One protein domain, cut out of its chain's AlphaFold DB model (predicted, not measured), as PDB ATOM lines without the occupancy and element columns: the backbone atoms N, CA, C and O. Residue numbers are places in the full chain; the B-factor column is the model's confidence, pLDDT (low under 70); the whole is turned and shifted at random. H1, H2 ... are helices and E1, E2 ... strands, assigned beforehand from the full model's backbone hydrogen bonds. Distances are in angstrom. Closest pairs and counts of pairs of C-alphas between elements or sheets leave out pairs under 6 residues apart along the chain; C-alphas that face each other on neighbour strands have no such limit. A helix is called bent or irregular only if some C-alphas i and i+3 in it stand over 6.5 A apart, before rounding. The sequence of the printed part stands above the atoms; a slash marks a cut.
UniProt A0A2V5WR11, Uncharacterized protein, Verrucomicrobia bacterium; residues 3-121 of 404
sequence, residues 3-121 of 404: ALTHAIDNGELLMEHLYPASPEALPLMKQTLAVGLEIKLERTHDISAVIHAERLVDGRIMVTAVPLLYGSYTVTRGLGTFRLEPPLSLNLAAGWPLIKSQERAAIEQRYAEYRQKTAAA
ATOM      1  N   ALA A   3      10.113   7.614  -4.978       92.50
ATOM      2  CA  ALA A   3      11.420   8.027  -4.476       92.50
ATOM      3  C   ALA A   3      12.494   7.726  -5.528       92.50
ATOM      4  O   ALA A   3      12.528   6.620  -6.064       92.50
ATOM      5  N   LEU A   4      13.378   8.689  -5.804       94.44
ATOM      6  CA  LEU A   4      14.605   8.430  -6.555       94.44
ATOM      7  C   LEU A   4      15.687   7.963  -5.581       94.44
ATOM      8  O   LEU A   4      15.948   8.621  -4.574       94.44
ATOM      9  N   THR A   5      16.314   6.837  -5.892       92.19
ATOM     10  CA  THR A   5      17.336   6.195  -5.064       92.19
ATOM     11  C   THR A   5      18.578   5.885  -5.897       92.19
ATOM     12  O   THR A   5      18.493   5.713  -7.114       92.19
ATOM     13  N   HIS A   6      19.728   5.828  -5.232       90.69
ATOM     14  CA  HIS A   6      21.001   5.372  -5.786       90.69
ATOM     15  C   HIS A   6      21.412   4.108  -5.028       90.69
ATOM     16  O   HIS A   6      21.166   4.020  -3.824       90.69
ATOM     17  N   ALA A   7      22.026   3.132  -5.697       89.00
ATOM     18  CA  ALA A   7      22.603   1.995  -4.986       89.00
ATOM     19  C   ALA A   7      23.941   2.399  -4.339       89.00
ATOM     20  O   ALA A   7      24.792   3.016  -4.979       89.00
ATOM     21  N   ILE A   8      24.114   2.051  -3.061       84.50
ATOM     22  CA  ILE A   8      25.292   2.420  -2.257       84.50
ATOM     23  C   ILE A   8      26.528   1.651  -2.745       84.50
ATOM     24  O   ILE A   8      27.571   2.251  -2.995       84.50
ATOM     25  N   ASP A   9      26.381   0.341  -2.965       79.38
ATOM     26  CA  ASP A   9      27.460  -0.545  -3.424       79.38
ATOM     27  C   ASP A   9      27.771  -0.414  -4.928       79.38
ATOM     28  O   ASP A   9      28.790  -0.914  -5.399       79.38
ATOM     29  N   ASN A  10      26.885   0.223  -5.707       77.62
ATOM     30  CA  ASN A  10      27.043   0.377  -7.153       77.62
ATOM     31  C   ASN A  10      26.407   1.681  -7.670       77.62
ATOM     32  O   ASN A  10      25.240   1.715  -8.062       77.62
ATOM     33  N   GLY A  11      27.214   2.740  -7.750       78.50
ATOM     34  CA  GLY A  11      26.789   4.056  -8.242       78.50
ATOM     35  C   GLY A  11      26.335   4.112  -9.711       78.50
ATOM     36  O   GLY A  11      25.845   5.157 -10.141       78.50
ATOM     37  N   GLU A  12      26.460   3.026 -10.485       88.12
ATOM     38  CA  GLU A  12      25.910   2.946 -11.846       88.12
ATOM     39  C   GLU A  12      24.389   2.716 -11.880       88.12
ATOM     40  O   GLU A  12      23.786   2.872 -12.943       88.12
ATOM     41  N   LEU A  13      23.756   2.357 -10.752       92.31
ATOM     42  CA  LEU A  13      22.320   2.076 -10.676       92.31
ATOM     43  C   LEU A  13      21.537   3.191  -9.965       92.31
ATOM     44  O   LEU A  13      21.716   3.446  -8.770       92.31
ATOM     45  N   LEU A  14      20.587   3.777 -10.695       94.12
ATOM     46  CA  LEU A  14      19.475   4.552 -10.148       94.12
ATOM     47  C   LEU A  14      18.195   3.707 -10.137       94.12
ATOM     48  O   LEU A  14      17.923   2.956 -11.074       94.12
ATOM     49  N   MET A  15      17.361   3.882  -9.115       93.94
ATOM     50  CA  MET A  15      16.037   3.262  -9.041       93.94
ATOM     51  C   MET A  15      14.974   4.290  -8.652       93.94
ATOM     52  O   MET A  15      15.064   4.938  -7.607       93.94
ATOM     53  N   GLU A  16      13.922   4.382  -9.463       94.94
ATOM     54  CA  GLU A  16      12.636   4.942  -9.060       94.94
ATOM     55  C   GLU A  16      11.867   3.868  -8.278       94.94
ATOM     56  O   GLU A  16      11.404   2.890  -8.867       94.94
ATOM     57  N   HIS A  17      11.725   4.024  -6.963       92.44
ATOM     58  CA  HIS A  17      10.911   3.115  -6.155       92.44
ATOM     59  C   HIS A  17       9.514   3.707  -5.951       92.44
ATOM     60  O   HIS A  17       9.360   4.812  -5.413       92.44
ATOM     61  N   LEU A  18       8.480   2.992  -6.399       91.56
ATOM     62  CA  LEU A  18       7.094   3.411  -6.214       91.56
ATOM     63  C   LEU A  18       6.601   3.018  -4.821       91.56
ATOM     64  O   LEU A  18       6.634   1.857  -4.440       91.56
ATOM     65  N   TYR A  19       6.022   3.978  -4.109       90.94
ATOM     66  CA  TYR A  19       5.255   3.737  -2.890       90.94
ATOM     67  C   TYR A  19       3.772   4.045  -3.177       90.94
ATOM     68  O   TYR A  19       3.357   5.204  -3.050       90.94
ATOM     69  N   PRO A  20       2.975   3.068  -3.652       90.75
ATOM     70  CA  PRO A  20       1.539   3.231  -3.880       90.75
ATOM     71  C   PRO A  20       0.772   3.126  -2.551       90.75
ATOM     72  O   PRO A  20       0.919   2.150  -1.827       90.75
ATOM     73  N   ALA A  21      -0.010   4.148  -2.209       90.56
ATOM     74  CA  ALA A  21      -0.768   4.259  -0.958       90.56
ATOM     75  C   ALA A  21      -1.899   5.288  -1.130       90.56
ATOM     76  O   ALA A  21      -1.886   6.049  -2.107       90.56
ATOM     77  N   SER A  22      -2.832   5.353  -0.176       88.75
ATOM     78  CA  SER A  22      -3.883   6.378  -0.157       88.75
ATOM     79  C   SER A  22      -3.309   7.813  -0.130       88.75
ATOM     80  O   SER A  22      -2.219   8.041   0.409       88.75
ATOM     81  N   PRO A  23      -4.015   8.826  -0.676       89.56
ATOM     82  CA  PRO A  23      -3.555  10.220  -0.630       89.56
ATOM     83  C   PRO A  23      -3.361  10.754   0.798       89.56
ATOM     84  O   PRO A  23      -2.477  11.575   1.041       89.56
ATOM     85  N   GLU A  24      -4.149  10.252   1.748       90.25
ATOM     86  CA  GLU A  24      -4.095  10.595   3.175       90.25
ATOM     87  C   GLU A  24      -2.764  10.194   3.827       90.25
ATOM     88  O   GLU A  24      -2.292  10.868   4.741       90.25
ATOM     89  N   ALA A  25      -2.100   9.151   3.317       88.56
ATOM     90  CA  ALA A  25      -0.791   8.724   3.798       88.56
ATOM     91  C   ALA A  25       0.351   9.689   3.419       88.56
ATOM     92  O   ALA A  25       1.408   9.659   4.053       88.56
ATOM     93  N   LEU A  26       0.180  10.554   2.409       90.44
ATOM     94  CA  LEU A  26       1.272  11.351   1.826       90.44
ATOM     95  C   LEU A  26       2.079  12.218   2.821       90.44
ATOM     96  O   LEU A  26       3.298  12.294   2.639       90.44
ATOM     97  N   PRO A  27       1.502  12.859   3.861       89.06
ATOM     98  CA  PRO A  27       2.288  13.586   4.863       89.06
ATOM     99  C   PRO A  27       3.206  12.646   5.659       89.06
ATOM    100  O   PRO A  27       4.393  12.920   5.832       89.06
ATOM    101  N   LEU A  28       2.670  11.495   6.067       86.44
ATOM    102  CA  LEU A  28       3.347  10.483   6.876       86.44
ATOM    103  C   LEU A  28       4.445   9.754   6.080       86.44
ATOM    104  O   LEU A  28       5.532   9.471   6.588       86.44
ATOM    105  N   MET A  29       4.193   9.530   4.787       87.62
ATOM    106  CA  MET A  29       5.182   9.031   3.833       87.62
ATOM    107  C   MET A  29       6.347  10.010   3.674       87.62
ATOM    108  O   MET A  29       7.491   9.579   3.749       87.62
ATOM    109  N   LYS A  30       6.086  11.317   3.520       88.25
ATOM    110  CA  LYS A  30       7.137  12.353   3.426       88.25
ATOM    111  C   LYS A  30       7.969  12.482   4.707       88.25
ATOM    112  O   LYS A  30       9.156  12.777   4.625       88.25
ATOM    113  N   GLN A  31       7.365  12.251   5.873       84.00
ATOM    114  CA  GLN A  31       8.067  12.230   7.163       84.00
ATOM    115  C   GLN A  31       8.971  10.995   7.324       84.00
ATOM    116  O   GLN A  31      10.009  11.077   7.978       84.00
ATOM    117  N   THR A  32       8.582   9.860   6.736       82.69
ATOM    118  CA  THR A  32       9.325   8.593   6.841       82.69
ATOM    119  C   THR A  32      10.417   8.482   5.781       82.69
ATOM    120  O   THR A  32      11.566   8.208   6.111       82.69
ATOM    121  N   LEU A  33      10.069   8.720   4.512       85.69
ATOM    122  CA  LEU A  33      10.930   8.599   3.332       85.69
ATOM    123  C   LEU A  33      11.747   9.885   3.126       85.69
ATOM    124  O   LEU A  33      11.613  10.590   2.125       85.69
ATOM    125  N   ALA A  34      12.553  10.216   4.134       85.00
ATOM    126  CA  ALA A  34      13.396  11.404   4.151       85.00
ATOM    127  C   ALA A  34      14.590  11.295   3.182       85.00
ATOM    128  O   ALA A  34      15.103  10.212   2.902       85.00
ATOM    129  N   VAL A  35      15.087  12.441   2.707       88.50
ATOM    130  CA  VAL A  35      16.320  12.503   1.903       88.50
ATOM    131  C   VAL A  35      17.504  12.004   2.739       88.50
ATOM    132  O   VAL A  35      17.682  12.439   3.875       88.50
ATOM    133  N   GLY A  36      18.306  11.100   2.171       85.00
ATOM    134  CA  GLY A  36      19.423  10.454   2.870       85.00
ATOM    135  C   GLY A  36      19.042   9.222   3.699       85.00
ATOM    136  O   GLY A  36      19.912   8.668   4.360       85.00
ATOM    137  N   LEU A  37      17.780   8.784   3.664       85.00
ATOM    138  CA  LEU A  37      17.368   7.485   4.197       85.00
ATOM    139  C   LEU A  37      17.911   6.345   3.326       85.00
ATOM    140  O   LEU A  37      17.769   6.372   2.103       85.00
ATOM    141  N   GLU A  38      18.464   5.319   3.964       84.75
ATOM    142  CA  GLU A  38      18.879   4.089   3.292       84.75
ATOM    143  C   GLU A  38      17.702   3.106   3.215       84.75
ATOM    144  O   GLU A  38      16.984   2.883   4.193       84.75
ATOM    145  N   ILE A  39      17.490   2.515   2.039       79.06
ATOM    146  CA  ILE A  39      16.440   1.522   1.790       79.06
ATOM    147  C   ILE A  39      17.141   0.212   1.443       79.06
ATOM    148  O   ILE A  39      17.782   0.101   0.398       79.06
ATOM    149  N   LYS A  40      17.034  -0.776   2.333       81.12
ATOM    150  CA  LYS A  40      17.612  -2.105   2.128       81.12
ATOM    151  C   LYS A  40      16.566  -2.992   1.460       81.12
ATOM    152  O   LYS A  40      15.534  -3.247   2.065       81.12
ATOM    153  N   LEU A  41      16.840  -3.458   0.242       77.94
ATOM    154  CA  LEU A  41      15.978  -4.411  -0.462       77.94
ATOM    155  C   LEU A  41      16.512  -5.838  -0.286       77.94
ATOM    156  O   LEU A  41      17.517  -6.216  -0.889       77.94
ATOM    157  N   GLU A  42      15.841  -6.646   0.529       77.62
ATOM    158  CA  GLU A  42      16.174  -8.052   0.740       77.62
ATOM    159  C   GLU A  42      15.344  -8.959  -0.173       77.62
ATOM    160  O   GLU A  42      14.119  -8.890  -0.213       77.62
ATOM    161  N   ARG A  43      16.002  -9.880  -0.889       75.44
ATOM    162  CA  ARG A  43      15.364 -10.752  -1.898       75.44
ATOM    163  C   ARG A  43      14.185 -11.584  -1.367       75.44
ATOM    164  O   ARG A  43      13.323 -11.983  -2.145       75.44
ATOM    165  N   THR A  44      14.178 -11.875  -0.070       69.56
ATOM    166  CA  THR A  44      13.143 -12.639   0.640       69.56
ATOM    167  C   THR A  44      11.940 -11.799   1.064       69.56
ATOM    168  O   THR A  44      10.883 -12.369   1.320       69.56
ATOM    169  N   HIS A  45      12.085 -10.474   1.165       67.69
ATOM    170  CA  HIS A  45      11.133  -9.594   1.853       67.69
ATOM    171  C   HIS A  45      10.637  -8.440   0.967       67.69
ATOM    172  O   HIS A  45       9.470  -8.070   1.042       67.69
ATOM    173  N   ASP A  46      11.473  -7.921   0.069       74.12
ATOM    174  CA  ASP A  46      11.212  -6.729  -0.744       74.12
ATOM    175  C   ASP A  46      10.888  -7.075  -2.207       74.12
ATOM    176  O   ASP A  46      11.399  -6.468  -3.155       74.12
ATOM    177  N   ILE A  47      10.038  -8.090  -2.406       83.12
ATOM    178  CA  ILE A  47       9.670  -8.582  -3.740       83.12
ATOM    179  C   ILE A  47       9.050  -7.440  -4.557       83.12
ATOM    180  O   ILE A  47       7.939  -6.982  -4.284       83.12
ATOM    181  N   SER A  48       9.780  -7.006  -5.582       87.31
ATOM    182  CA  SER A  48       9.452  -5.863  -6.435       87.31
ATOM    183  C   SER A  48       9.620  -6.235  -7.907       87.31
ATOM    184  O   SER A  48      10.571  -6.924  -8.274       87.31
ATOM    185  N   ALA A  49       8.715  -5.764  -8.762       89.25
ATOM    186  CA  ALA A  49       8.821  -5.903 -10.209       89.25
ATOM    187  C   ALA A  49       9.536  -4.686 -10.810       89.25
ATOM    188  O   ALA A  49       9.094  -3.551 -10.625       89.25
ATOM    189  N   VAL A  50      10.604  -4.920 -11.575       92.44
ATOM    190  CA  VAL A  50      11.158  -3.908 -12.484       92.44
ATOM    191  C   VAL A  50      10.281  -3.878 -13.732       92.44
ATOM    192  O   VAL A  50      10.211  -4.864 -14.462       92.44
ATOM    193  N   ILE A  51       9.589  -2.761 -13.955       90.94
ATOM    194  CA  ILE A  51       8.634  -2.588 -15.066       90.94
ATOM    195  C   ILE A  51       9.198  -1.755 -16.224       90.94
ATOM    196  O   ILE A  51       8.636  -1.745 -17.316       90.94
ATOM    197  N   HIS A  52      10.308  -1.062 -15.982       93.62
ATOM    198  CA  HIS A  52      11.028  -0.247 -16.952       93.62
ATOM    199  C   HIS A  52      12.513  -0.206 -16.572       93.62
ATOM    200  O   HIS A  52      12.853  -0.200 -15.386       93.62
ATOM    201  N   ALA A  53      13.384  -0.183 -17.579       95.69
ATOM    202  CA  ALA A  53      14.817   0.017 -17.432       95.69
ATOM    203  C   ALA A  53      15.353   0.766 -18.661       95.69
ATOM    204  O   ALA A  53      15.119   0.333 -19.790       95.69
ATOM    205  N   GLU A  54      16.099   1.847 -18.443       95.12
ATOM    206  CA  GLU A  54      16.798   2.599 -19.489       95.12
ATOM    207  C   GLU A  54      18.287   2.769 -19.152       95.12
ATOM    208  O   GLU A  54      18.682   2.753 -17.985       95.12
ATOM    209  N   ARG A  55      19.123   2.962 -20.180       95.56
ATOM    210  CA  ARG A  55      20.493   3.463 -20.013       95.56
ATOM    211  C   ARG A  55      20.495   4.967 -20.268       95.56
ATOM    212  O   ARG A  55      20.125   5.412 -21.351       95.56
ATOM    213  N   LEU A  56      20.934   5.723 -19.271       92.56
ATOM    214  CA  LEU A  56      21.074   7.170 -19.324       92.56
ATOM    215  C   LEU A  56      22.286   7.591 -20.170       92.56
ATOM    216  O   LEU A  56      23.205   6.812 -20.428       92.56
ATOM    217  N   VAL A  57      22.295   8.863 -20.579       91.38
ATOM    218  CA  VAL A  57      23.351   9.467 -21.417       91.38
ATOM    219  C   VAL A  57      24.728   9.522 -20.745       91.38
ATOM    220  O   VAL A  57      25.735   9.642 -21.433       91.38
ATOM    221  N   ASP A  58      24.776   9.409 -19.417       90.06
ATOM    222  CA  ASP A  58      26.000   9.310 -18.609       90.06
ATOM    223  C   ASP A  58      26.492   7.857 -18.432       90.06
ATOM    224  O   ASP A  58      27.500   7.614 -17.774       90.06
ATOM    225  N   GLY A  59      25.794   6.884 -19.029       92.19
ATOM    226  CA  GLY A  59      26.102   5.457 -18.959       92.19
ATOM    227  C   GLY A  59      25.431   4.705 -17.806       92.19
ATOM    228  O   GLY A  59      25.415   3.473 -17.847       92.19
ATOM    229  N   ARG A  60      24.835   5.395 -16.824       94.44
ATOM    230  CA  ARG A  60      24.130   4.753 -15.703       94.44
ATOM    231  C   ARG A  60      22.863   4.043 -16.174       94.44
ATOM    232  O   ARG A  60      22.271   4.401 -17.192       94.44
ATOM    233  N   ILE A  61      22.423   3.038 -15.427       95.25
ATOM    234  CA  ILE A  61      21.134   2.375 -15.637       95.25
ATOM    235  C   ILE A  61      20.119   2.988 -14.675       95.25
ATOM    236  O   ILE A  61      20.384   3.068 -13.476       95.25
ATOM    237  N   MET A  62      18.951   3.390 -15.177       95.44
ATOM    238  CA  MET A  62      17.818   3.759 -14.332       95.44
ATOM    239  C   MET A  62      16.688   2.749 -14.494       95.44
ATOM    240  O   MET A  62      16.242   2.481 -15.610       95.44
ATOM    241  N   VAL A  63      16.223   2.190 -13.377       95.38
ATOM    242  CA  VAL A  63      15.104   1.239 -13.335       95.38
ATOM    243  C   VAL A  63      13.897   1.830 -12.615       95.38
ATOM    244  O   VAL A  63      14.047   2.599 -11.669       95.38
ATOM    245  N   THR A  64      12.696   1.427 -13.021       94.19
ATOM    246  CA  THR A  64      11.453   1.750 -12.313       94.19
ATOM    247  C   THR A  64      10.922   0.486 -11.643       94.19
ATOM    248  O   THR A  64      10.588  -0.489 -12.323       94.19
ATOM    249  N   ALA A  65      10.868   0.493 -10.310       91.94
ATOM    250  CA  ALA A  65      10.533  -0.655  -9.476       91.94
ATOM    251  C   ALA A  65       9.205  -0.448  -8.732       91.94
ATOM    252  O   ALA A  65       8.995   0.570  -8.068       91.94
ATOM    253  N   VAL A  66       8.318  -1.442  -8.820       89.56
ATOM    254  CA  VAL A  66       7.019  -1.465  -8.131       89.56
ATOM    255  C   VAL A  66       7.009  -2.598  -7.103       89.56
ATOM    256  O   VAL A  66       7.210  -3.748  -7.499       89.56
ATOM    257  N   PRO A  67       6.760  -2.331  -5.809       88.56
ATOM    258  CA  PRO A  67       6.640  -3.382  -4.808       88.56
ATOM    259  C   PRO A  67       5.414  -4.254  -5.099       88.56
ATOM    260  O   PRO A  67       4.321  -3.751  -5.359       88.56
ATOM    261  N   LEU A  68       5.591  -5.573  -5.031       85.69
ATOM    262  CA  LEU A  68       4.498  -6.547  -5.123       85.69
ATOM    263  C   LEU A  68       3.926  -6.900  -3.740       85.69
ATOM    264  O   LEU A  68       2.831  -7.453  -3.649       85.69
ATOM    265  N   LEU A  69       4.648  -6.566  -2.663       83.81
ATOM    266  CA  LEU A  69       4.245  -6.807  -1.279       83.81
ATOM    267  C   LEU A  69       3.793  -5.505  -0.603       83.81
ATOM    268  O   LEU A  69       4.585  -4.657  -0.194       83.81
ATOM    269  N   TYR A  70       2.475  -5.371  -0.477       83.06
ATOM    270  CA  TYR A  70       1.776  -4.184   0.019       83.06
ATOM    271  C   TYR A  70       1.747  -4.136   1.560       83.06
ATOM    272  O   TYR A  70       0.714  -4.334   2.207       83.06
ATOM    273  N   GLY A  71       2.935  -3.951   2.144       78.19
ATOM    274  CA  GLY A  71       3.167  -3.914   3.590       78.19
ATOM    275  C   GLY A  71       2.872  -2.565   4.260       78.19
ATOM    276  O   GLY A  71       2.632  -1.547   3.608       78.19
ATOM    277  N   SER A  72       2.928  -2.564   5.594       75.88
ATOM    278  CA  SER A  72       2.847  -1.359   6.431       75.88
ATOM    279  C   SER A  72       4.238  -0.866   6.832       75.88
ATOM    280  O   SER A  72       5.129  -1.670   7.086       75.88
ATOM    281  N   TYR A  73       4.417   0.446   6.952       75.00
ATOM    282  CA  TYR A  73       5.680   1.107   7.281       75.00
ATOM    283  C   TYR A  73       5.494   2.008   8.504       75.00
ATOM    284  O   TYR A  73       4.591   2.844   8.541       75.00
ATOM    285  N   THR A  74       6.351   1.838   9.508       68.75
ATOM    286  CA  THR A  74       6.415   2.660  10.726       68.75
ATOM    287  C   THR A  74       7.237   3.922  10.497       68.75
ATOM    288  O   THR A  74       8.316   3.859   9.909       68.75
ATOM    289  N   VAL A  75       6.770   5.060  11.012       67.12
ATOM    290  CA  VAL A  75       7.514   6.325  10.923       67.12
ATOM    291  C   VAL A  75       8.740   6.273  11.834       67.12
ATOM    292  O   VAL A  75       8.615   6.123  13.046       67.12
ATOM    293  N   THR A  76       9.936   6.450  11.274       60.78
ATOM    294  CA  THR A  76      11.203   6.424  12.034       60.78
ATOM    295  C   THR A  76      11.453   7.685  12.872       60.78
ATOM    296  O   THR A  76      12.311   7.687  13.750       60.78
ATOM    297  N   ARG A  77      10.714   8.773  12.607       59.16
ATOM    298  CA  ARG A  77      10.838  10.090  13.264       59.16
ATOM    299  C   ARG A  77       9.478  10.684  13.661       59.16
ATOM    300  O   ARG A  77       9.192  11.844  13.365       59.16
ATOM    301  N   GLY A  78       8.609   9.884  14.277       55.97
ATOM    302  CA  GLY A  78       7.281  10.321  14.721       55.97
ATOM    303  C   GLY A  78       6.386   9.172  15.181       55.97
ATOM    304  O   GLY A  78       6.804   8.019  15.203       55.97
ATOM    305  N   LEU A  79       5.138   9.491  15.533       57.53
ATOM    306  CA  LEU A  79       4.094   8.495  15.773       57.53
ATOM    307  C   LEU A  79       3.299   8.263  14.486       57.53
ATOM    308  O   LEU A  79       2.810   9.216  13.884       57.53
ATOM    309  N   GLY A  80       3.139   6.999  14.093       69.19
ATOM    310  CA  GLY A  80       2.248   6.599  13.007       69.19
ATOM    311  C   GLY A  80       2.760   5.426  12.176       69.19
ATOM    312  O   GLY A  80       3.922   5.017  12.260       69.19
ATOM    313  N   THR A  81       1.867   4.905  11.340       76.88
ATOM    314  CA  THR A  81       2.157   3.921  10.294       76.88
ATOM    315  C   THR A  81       1.402   4.296   9.029       76.88
ATOM    316  O   THR A  81       0.199   4.545   9.114       76.88
ATOM    317  N   PHE A  82       2.052   4.277   7.867       82.56
ATOM    318  CA  PHE A  82       1.336   4.231   6.588       82.56
ATOM    319  C   PHE A  82       1.324   2.802   6.045       82.56
ATOM    320  O   PHE A  82       2.121   1.961   6.460       82.56
ATOM    321  N   ARG A  83       0.418   2.517   5.112       84.38
ATOM    322  CA  ARG A  83       0.310   1.217   4.451       84.38
ATOM    323  C   ARG A  83       0.374   1.408   2.945       84.38
ATOM    324  O   ARG A  83      -0.176   2.380   2.434       84.38
ATOM    325  N   LEU A  84       1.072   0.510   2.255       90.00
ATOM    326  CA  LEU A  84       1.008   0.446   0.802       90.00
ATOM    327  C   LEU A  84      -0.249  -0.301   0.370       90.00
ATOM    328  O   LEU A  84      -0.656  -1.269   1.011       90.00
ATOM    329  N   GLU A  85      -0.840   0.130  -0.735       88.25
ATOM    330  CA  GLU A  85      -2.083  -0.424  -1.270       88.25
ATOM    331  C   GLU A  85      -1.956  -0.642  -2.786       88.25
ATOM    332  O   GLU A  85      -1.296   0.159  -3.457       88.25
ATOM    333  N   PRO A  86      -2.556  -1.709  -3.354       87.25
ATOM    334  CA  PRO A  86      -2.538  -1.936  -4.794       87.25
ATOM    335  C   PRO A  86      -3.135  -0.746  -5.560       87.25
ATOM    336  O   PRO A  86      -4.241  -0.308  -5.230       87.25
ATOM    337  N   PRO A  87      -2.456  -0.215  -6.595       82.88
ATOM    338  CA  PRO A  87      -3.000   0.881  -7.385       82.88
ATOM    339  C   PRO A  87      -4.234   0.408  -8.166       82.88
ATOM    340  O   PRO A  87      -4.136  -0.447  -9.044       82.88
ATOM    341  N   LEU A  88      -5.397   0.994  -7.863       85.00
ATOM    342  CA  LEU A  88      -6.676   0.676  -8.521       85.00
ATOM    343  C   LEU A  88      -6.707   1.059 -10.014       85.00
ATOM    344  O   LEU A  88      -7.549   0.574 -10.765       85.00
ATOM    345  N   SER A  89      -5.803   1.938 -10.447       84.81
ATOM    346  CA  SER A  89      -5.628   2.347 -11.840       84.81
ATOM    347  C   SER A  89      -4.162   2.686 -12.128       84.81
ATOM    348  O   SER A  89      -3.401   3.049 -11.230       84.81
ATOM    349  N   LEU A  90      -3.754   2.555 -13.394       79.12
ATOM    350  CA  LEU A  90      -2.379   2.779 -13.846       79.12
ATOM    351  C   LEU A  90      -2.361   3.786 -15.002       79.12
ATOM    352  O   LEU A  90      -2.929   3.534 -16.064       79.12
ATOM    353  N   ASN A  91      -1.691   4.925 -14.813       84.81
ATOM    354  CA  ASN A  91      -1.574   5.952 -15.847       84.81
ATOM    355  C   ASN A  91      -0.458   5.612 -16.850       84.81
ATOM    356  O   ASN A  91       0.667   6.093 -16.734       84.81
ATOM    357  N   LEU A  92      -0.790   4.807 -17.861       82.25
ATOM    358  CA  LEU A  92       0.131   4.464 -18.953       82.25
ATOM    359  C   LEU A  92       0.532   5.679 -19.812       82.25
ATOM    360  O   LEU A  92       1.632   5.703 -20.356       82.25
ATOM    361  N   ALA A  93      -0.326   6.703 -19.910       87.94
ATOM    362  CA  ALA A  93      -0.086   7.885 -20.741       87.94
ATOM    363  C   ALA A  93       0.994   8.828 -20.178       87.94
ATOM    364  O   ALA A  93       1.539   9.641 -20.921       87.94
ATOM    365  N   ALA A  94       1.347   8.707 -18.892       85.81
ATOM    366  CA  ALA A  94       2.474   9.439 -18.309       85.81
ATOM    367  C   ALA A  94       3.834   9.003 -18.890       85.81
ATOM    368  O   ALA A  94       4.778   9.799 -18.897       85.81
ATOM    369  N   GLY A  95       3.935   7.758 -19.375       89.31
ATOM    370  CA  GLY A  95       5.166   7.154 -19.888       89.31
ATOM    371  C   GLY A  95       6.261   6.956 -18.831       89.31
ATOM    372  O   GLY A  95       6.244   7.563 -17.759       89.31
ATOM    373  N   TRP A  96       7.248   6.128 -19.164       89.06
ATOM    374  CA  TRP A  96       8.416   5.847 -18.321       89.06
ATOM    375  C   TRP A  96       9.656   6.610 -18.832       89.06
ATOM    376  O   TRP A  96       9.692   6.924 -20.025       89.06
ATOM    377  N   PRO A  97      10.640   6.948 -17.973       92.69
ATOM    378  CA  PRO A  97      10.585   6.907 -16.500       92.69
ATOM    379  C   PRO A  97       9.528   7.873 -15.940       92.69
ATOM    380  O   PRO A  97       9.021   8.716 -16.681       92.69
ATOM    381  N   LEU A  98       9.172   7.779 -14.658       92.06
ATOM    382  CA  LEU A  98       8.192   8.702 -14.064       92.06
ATOM    383  C   LEU A  98       8.786  10.103 -13.866       92.06
ATOM    384  O   LEU A  98       8.210  11.093 -14.325       92.06
ATOM    385  N   ILE A  99       9.954  10.164 -13.232       94.19
ATOM    386  CA  ILE A  99      10.755  11.354 -12.959       94.19
ATOM    387  C   ILE A  99      11.506  11.710 -14.243       94.19
ATOM    388  O   ILE A  99      12.448  11.032 -14.665       94.19
ATOM    389  N   LYS A 100      11.073  12.785 -14.902       93.50
ATOM    390  CA  LYS A 100      11.621  13.182 -16.208       93.50
ATOM    391  C   LYS A 100      13.014  13.803 -16.044       93.50
ATOM    392  O   LYS A 100      13.326  14.377 -15.005       93.50
ATOM    393  N   SER A 101      13.855  13.739 -17.081       92.94
ATOM    394  CA  SER A 101      15.290  14.083 -16.999       92.94
ATOM    395  C   SER A 101      15.620  15.445 -16.361       92.94
ATOM    396  O   SER A 101      16.616  15.544 -15.649       92.94
ATOM    397  N   GLN A 102      14.792  16.478 -16.565       93.94
ATOM    398  CA  GLN A 102      14.971  17.794 -15.930       93.94
ATOM    399  C   GLN A 102      14.705  17.760 -14.414       93.94
ATOM    400  O   GLN A 102      15.449  18.357 -13.638       93.94
ATOM    401  N   GLU A 103      13.662  17.048 -13.986       94.38
ATOM    402  CA  GLU A 103      13.328  16.860 -12.572       94.38
ATOM    403  C   GLU A 103      14.382  15.990 -11.878       94.38
ATOM    404  O   GLU A 103      14.853  16.345 -10.798       94.38
ATOM    405  N   ARG A 104      14.830  14.913 -12.541       94.62
ATOM    406  CA  ARG A 104      15.918  14.049 -12.062       94.62
ATOM    407  C   ARG A 104      17.181  14.861 -11.770       94.62
ATOM    408  O   ARG A 104      17.667  14.812 -10.646       94.62
ATOM    409  N   ALA A 105      17.647  15.674 -12.721       93.38
ATOM    410  CA  ALA A 105      18.829  16.519 -12.531       93.38
ATOM    411  C   ALA A 105      18.683  17.490 -11.339       93.38
ATOM    412  O   ALA A 105      19.621  17.666 -10.560       93.38
ATOM    413  N   ALA A 106      17.494  18.071 -11.138       95.44
ATOM    414  CA  ALA A 106      17.219  18.942  -9.994       95.44
ATOM    415  C   ALA A 106      17.177  18.183  -8.648       95.44
ATOM    416  O   ALA A 106      17.583  18.732  -7.621       95.44
ATOM    417  N   ILE A 107      16.711  16.929  -8.630       93.69
ATOM    418  CA  ILE A 107      16.762  16.054  -7.447       93.69
ATOM    419  C   ILE A 107      18.211  15.657  -7.137       93.69
ATOM    420  O   ILE A 107      18.631  15.748  -5.983       93.69
ATOM    421  N   GLU A 108      18.992  15.276  -8.149       92.06
ATOM    422  CA  GLU A 108      20.401  14.893  -8.001       92.06
ATOM    423  C   GLU A 108      21.259  16.059  -7.486       92.06
ATOM    424  O   GLU A 108      22.029  15.872  -6.543       92.06
ATOM    425  N   GLN A 109      21.059  17.282  -7.998       94.00
ATOM    426  CA  GLN A 109      21.716  18.480  -7.461       94.00
ATOM    427  C   GLN A 109      21.359  18.705  -5.980       94.00
ATOM    428  O   GLN A 109      22.250  18.877  -5.148       94.00
ATOM    429  N   ARG A 110      20.068  18.653  -5.621       93.06
ATOM    430  CA  ARG A 110      19.620  18.805  -4.224       93.06
ATOM    431  C   ARG A 110      20.207  17.728  -3.311       93.06
ATOM    432  O   ARG A 110      20.522  18.023  -2.159       93.06
ATOM    433  N   TYR A 111      20.378  16.503  -3.806       91.44
ATOM    434  CA  TYR A 111      21.012  15.425  -3.051       91.44
ATOM    435  C   TYR A 111      22.525  15.640  -2.875       91.44
ATOM    436  O   TYR A 111      23.047  15.420  -1.780       91.44
ATOM    437  N   ALA A 112      23.224  16.141  -3.897       91.31
ATOM    438  CA  ALA A 112      24.632  16.522  -3.792       91.31
ATOM    439  C   ALA A 112      24.842  17.661  -2.775       91.31
ATOM    440  O   ALA A 112      25.696  17.553  -1.894       91.31
ATOM    441  N   GLU A 113      24.009  18.705  -2.823       93.31
ATOM    442  CA  GLU A 113      24.005  19.779  -1.823       93.31
ATOM    443  C   GLU A 113      23.701  19.264  -0.408       93.31
ATOM    444  O   GLU A 113      24.320  19.707   0.558       93.31
ATOM    445  N   TYR A 114      22.751  18.332  -0.266       90.88
ATOM    446  CA  TYR A 114      22.431  17.697   1.014       90.88
ATOM    447  C   TYR A 114      23.628  16.907   1.563       90.88
ATOM    448  O   TYR A 114      24.001  17.095   2.719       90.88
ATOM    449  N   ARG A 115      24.286  16.089   0.729       90.19
ATOM    450  CA  ARG A 115      25.513  15.358   1.091       90.19
ATOM    451  C   ARG A 115      26.624  16.303   1.551       90.19
ATOM    452  O   ARG A 115      27.232  16.040   2.582       90.19
ATOM    453  N   GLN A 116      26.851  17.412   0.844       91.38
ATOM    454  CA  GLN A 116      27.842  18.424   1.236       91.38
ATOM    455  C   GLN A 116      27.506  19.070   2.591       91.38
ATOM    456  O   GLN A 116      28.370  19.145   3.462       91.38
ATOM    457  N   LYS A 117      26.249  19.487   2.795       90.81
ATOM    458  CA  LYS A 117      25.783  20.117   4.046       90.81
ATOM    459  C   LYS A 117      25.874  19.152   5.239       90.81
ATOM    460  O   LYS A 117      26.370  19.545   6.292       90.81
ATOM    461  N   THR A 118      25.475  17.889   5.070       86.62
ATOM    462  CA  THR A 118      25.578  16.863   6.123       86.62
ATOM    463  C   THR A 118      27.037  16.495   6.422       86.62
ATOM    464  O   THR A 118      27.400  16.418   7.591       86.62
ATOM    465  N   ALA A 119      27.904  16.360   5.409       83.88
ATOM    466  CA  ALA A 119      29.332  16.103   5.623       83.88
ATOM    467  C   ALA A 119      30.030  17.257   6.367       83.88
ATOM    468  O   ALA A 119      30.785  17.016   7.307       83.88
ATOM    469  N   ALA A 120      29.728  18.513   6.017       82.12
ATOM    470  CA  ALA A 120      30.246  19.684   6.729       82.12
ATOM    471  C   ALA A 120      29.795  19.721   8.204       82.12
ATOM    472  O   ALA A 120      30.587  20.067   9.078       82.12
ATOM    473  N   ALA A 121      28.556  19.306   8.492       76.31
ATOM    474  CA  ALA A 121      28.031  19.196   9.854       76.31
ATOM    475  C   ALA A 121      28.608  18.009  10.660       76.31
ATOM    476  O   ALA A 121      28.516  18.013  11.885       76.31
TER     477      ALA A 121
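This is residues 3 to 121 of the 404 residues of an uncharacterized protein of Verrucomicrobia bacterium (UniProt A0A2V5WR11). A twisted sheet of four strands, E1, E2, E4 and E3, makes the core, and the long helix H2 passes by it, only grazing it with residues 104 to 108. Away from this sheet, a small hairpin of E5 and E6 packs with the short helix H1, and residues 89 to 94, in the long stretch leading to H2, stick out. The printed part has 119 residues, with two named helices and six named strands in the order E1, E2, H1, E3, E4, E5, E6, H2. The larger sheet, in the order E1, E2, E4, E3, is mixed, the sheet E5, E6 is antiparallel, and the class is mixed, helices and strands. The whole is compact, with a radius of gyration of the C-alphas of 15.1 A and spans of 39 by 35 by 29 A.

In the larger sheet, E1 is residues 3 to 6, beginning at C-alpha 3 (11.420, 8.027, -4.476). E2 is residues 13 to 18, 15.9 A long. E4 is residues 61 to 67, 19.0 A. E3, residues 48 to 55, measures 19.8 A and bends by 61 degrees at residue 51. E5 is residues 72 to 74 and E6 residues 81 to 83. H1, residues 23 to 32, is 15.0 A long and irregular: C-alphas 24 and 27 are 7.2 A apart. H2, residues 101 to 121, is 30.2 A long and ends at C-alpha 121 (28.031, 19.196, 9.854).

E2 and E4 are parallel inner strands at 27 degrees, with N 16 and O 63 2.8 A apart, within hydrogen-bond range. E1, an edge strand, forms an antiparallel hairpin with E2, with N 5 and O 15 at 2.8 A. E3, the other edge strand, forms an antiparallel hairpin with E4, with N 49 and O 66 at 2.8 A. H2 only just is on this sheet, with 5 pairs of C-alphas within 10 A; its closest C-alphas to E1 are those of Ile 107 and Leu 4, 8.0 A apart. H1 is not on this sheet. The closest C-alphas of H1 and E6 are those of Ala 25 and Phe 82, 5.7 A apart. E5 and E6 form a hairpin, with N 73 and O 82 at 2.8 A. H1 and H2 are apart. In H2 every O i to N i+4 pair is within hydrogen-bond range, in H1 4 of 6.

The two C-alphas farthest apart are those of Leu 88 and Ala 120, at 44.2 A. The printed part has no cut. The links H1 to E3 and E6 to H2 are long, with 15 and 17 residues. The mean pLDDT of the printed part is 86.3; residues 44 to 45 and 74 to 80 are under 70.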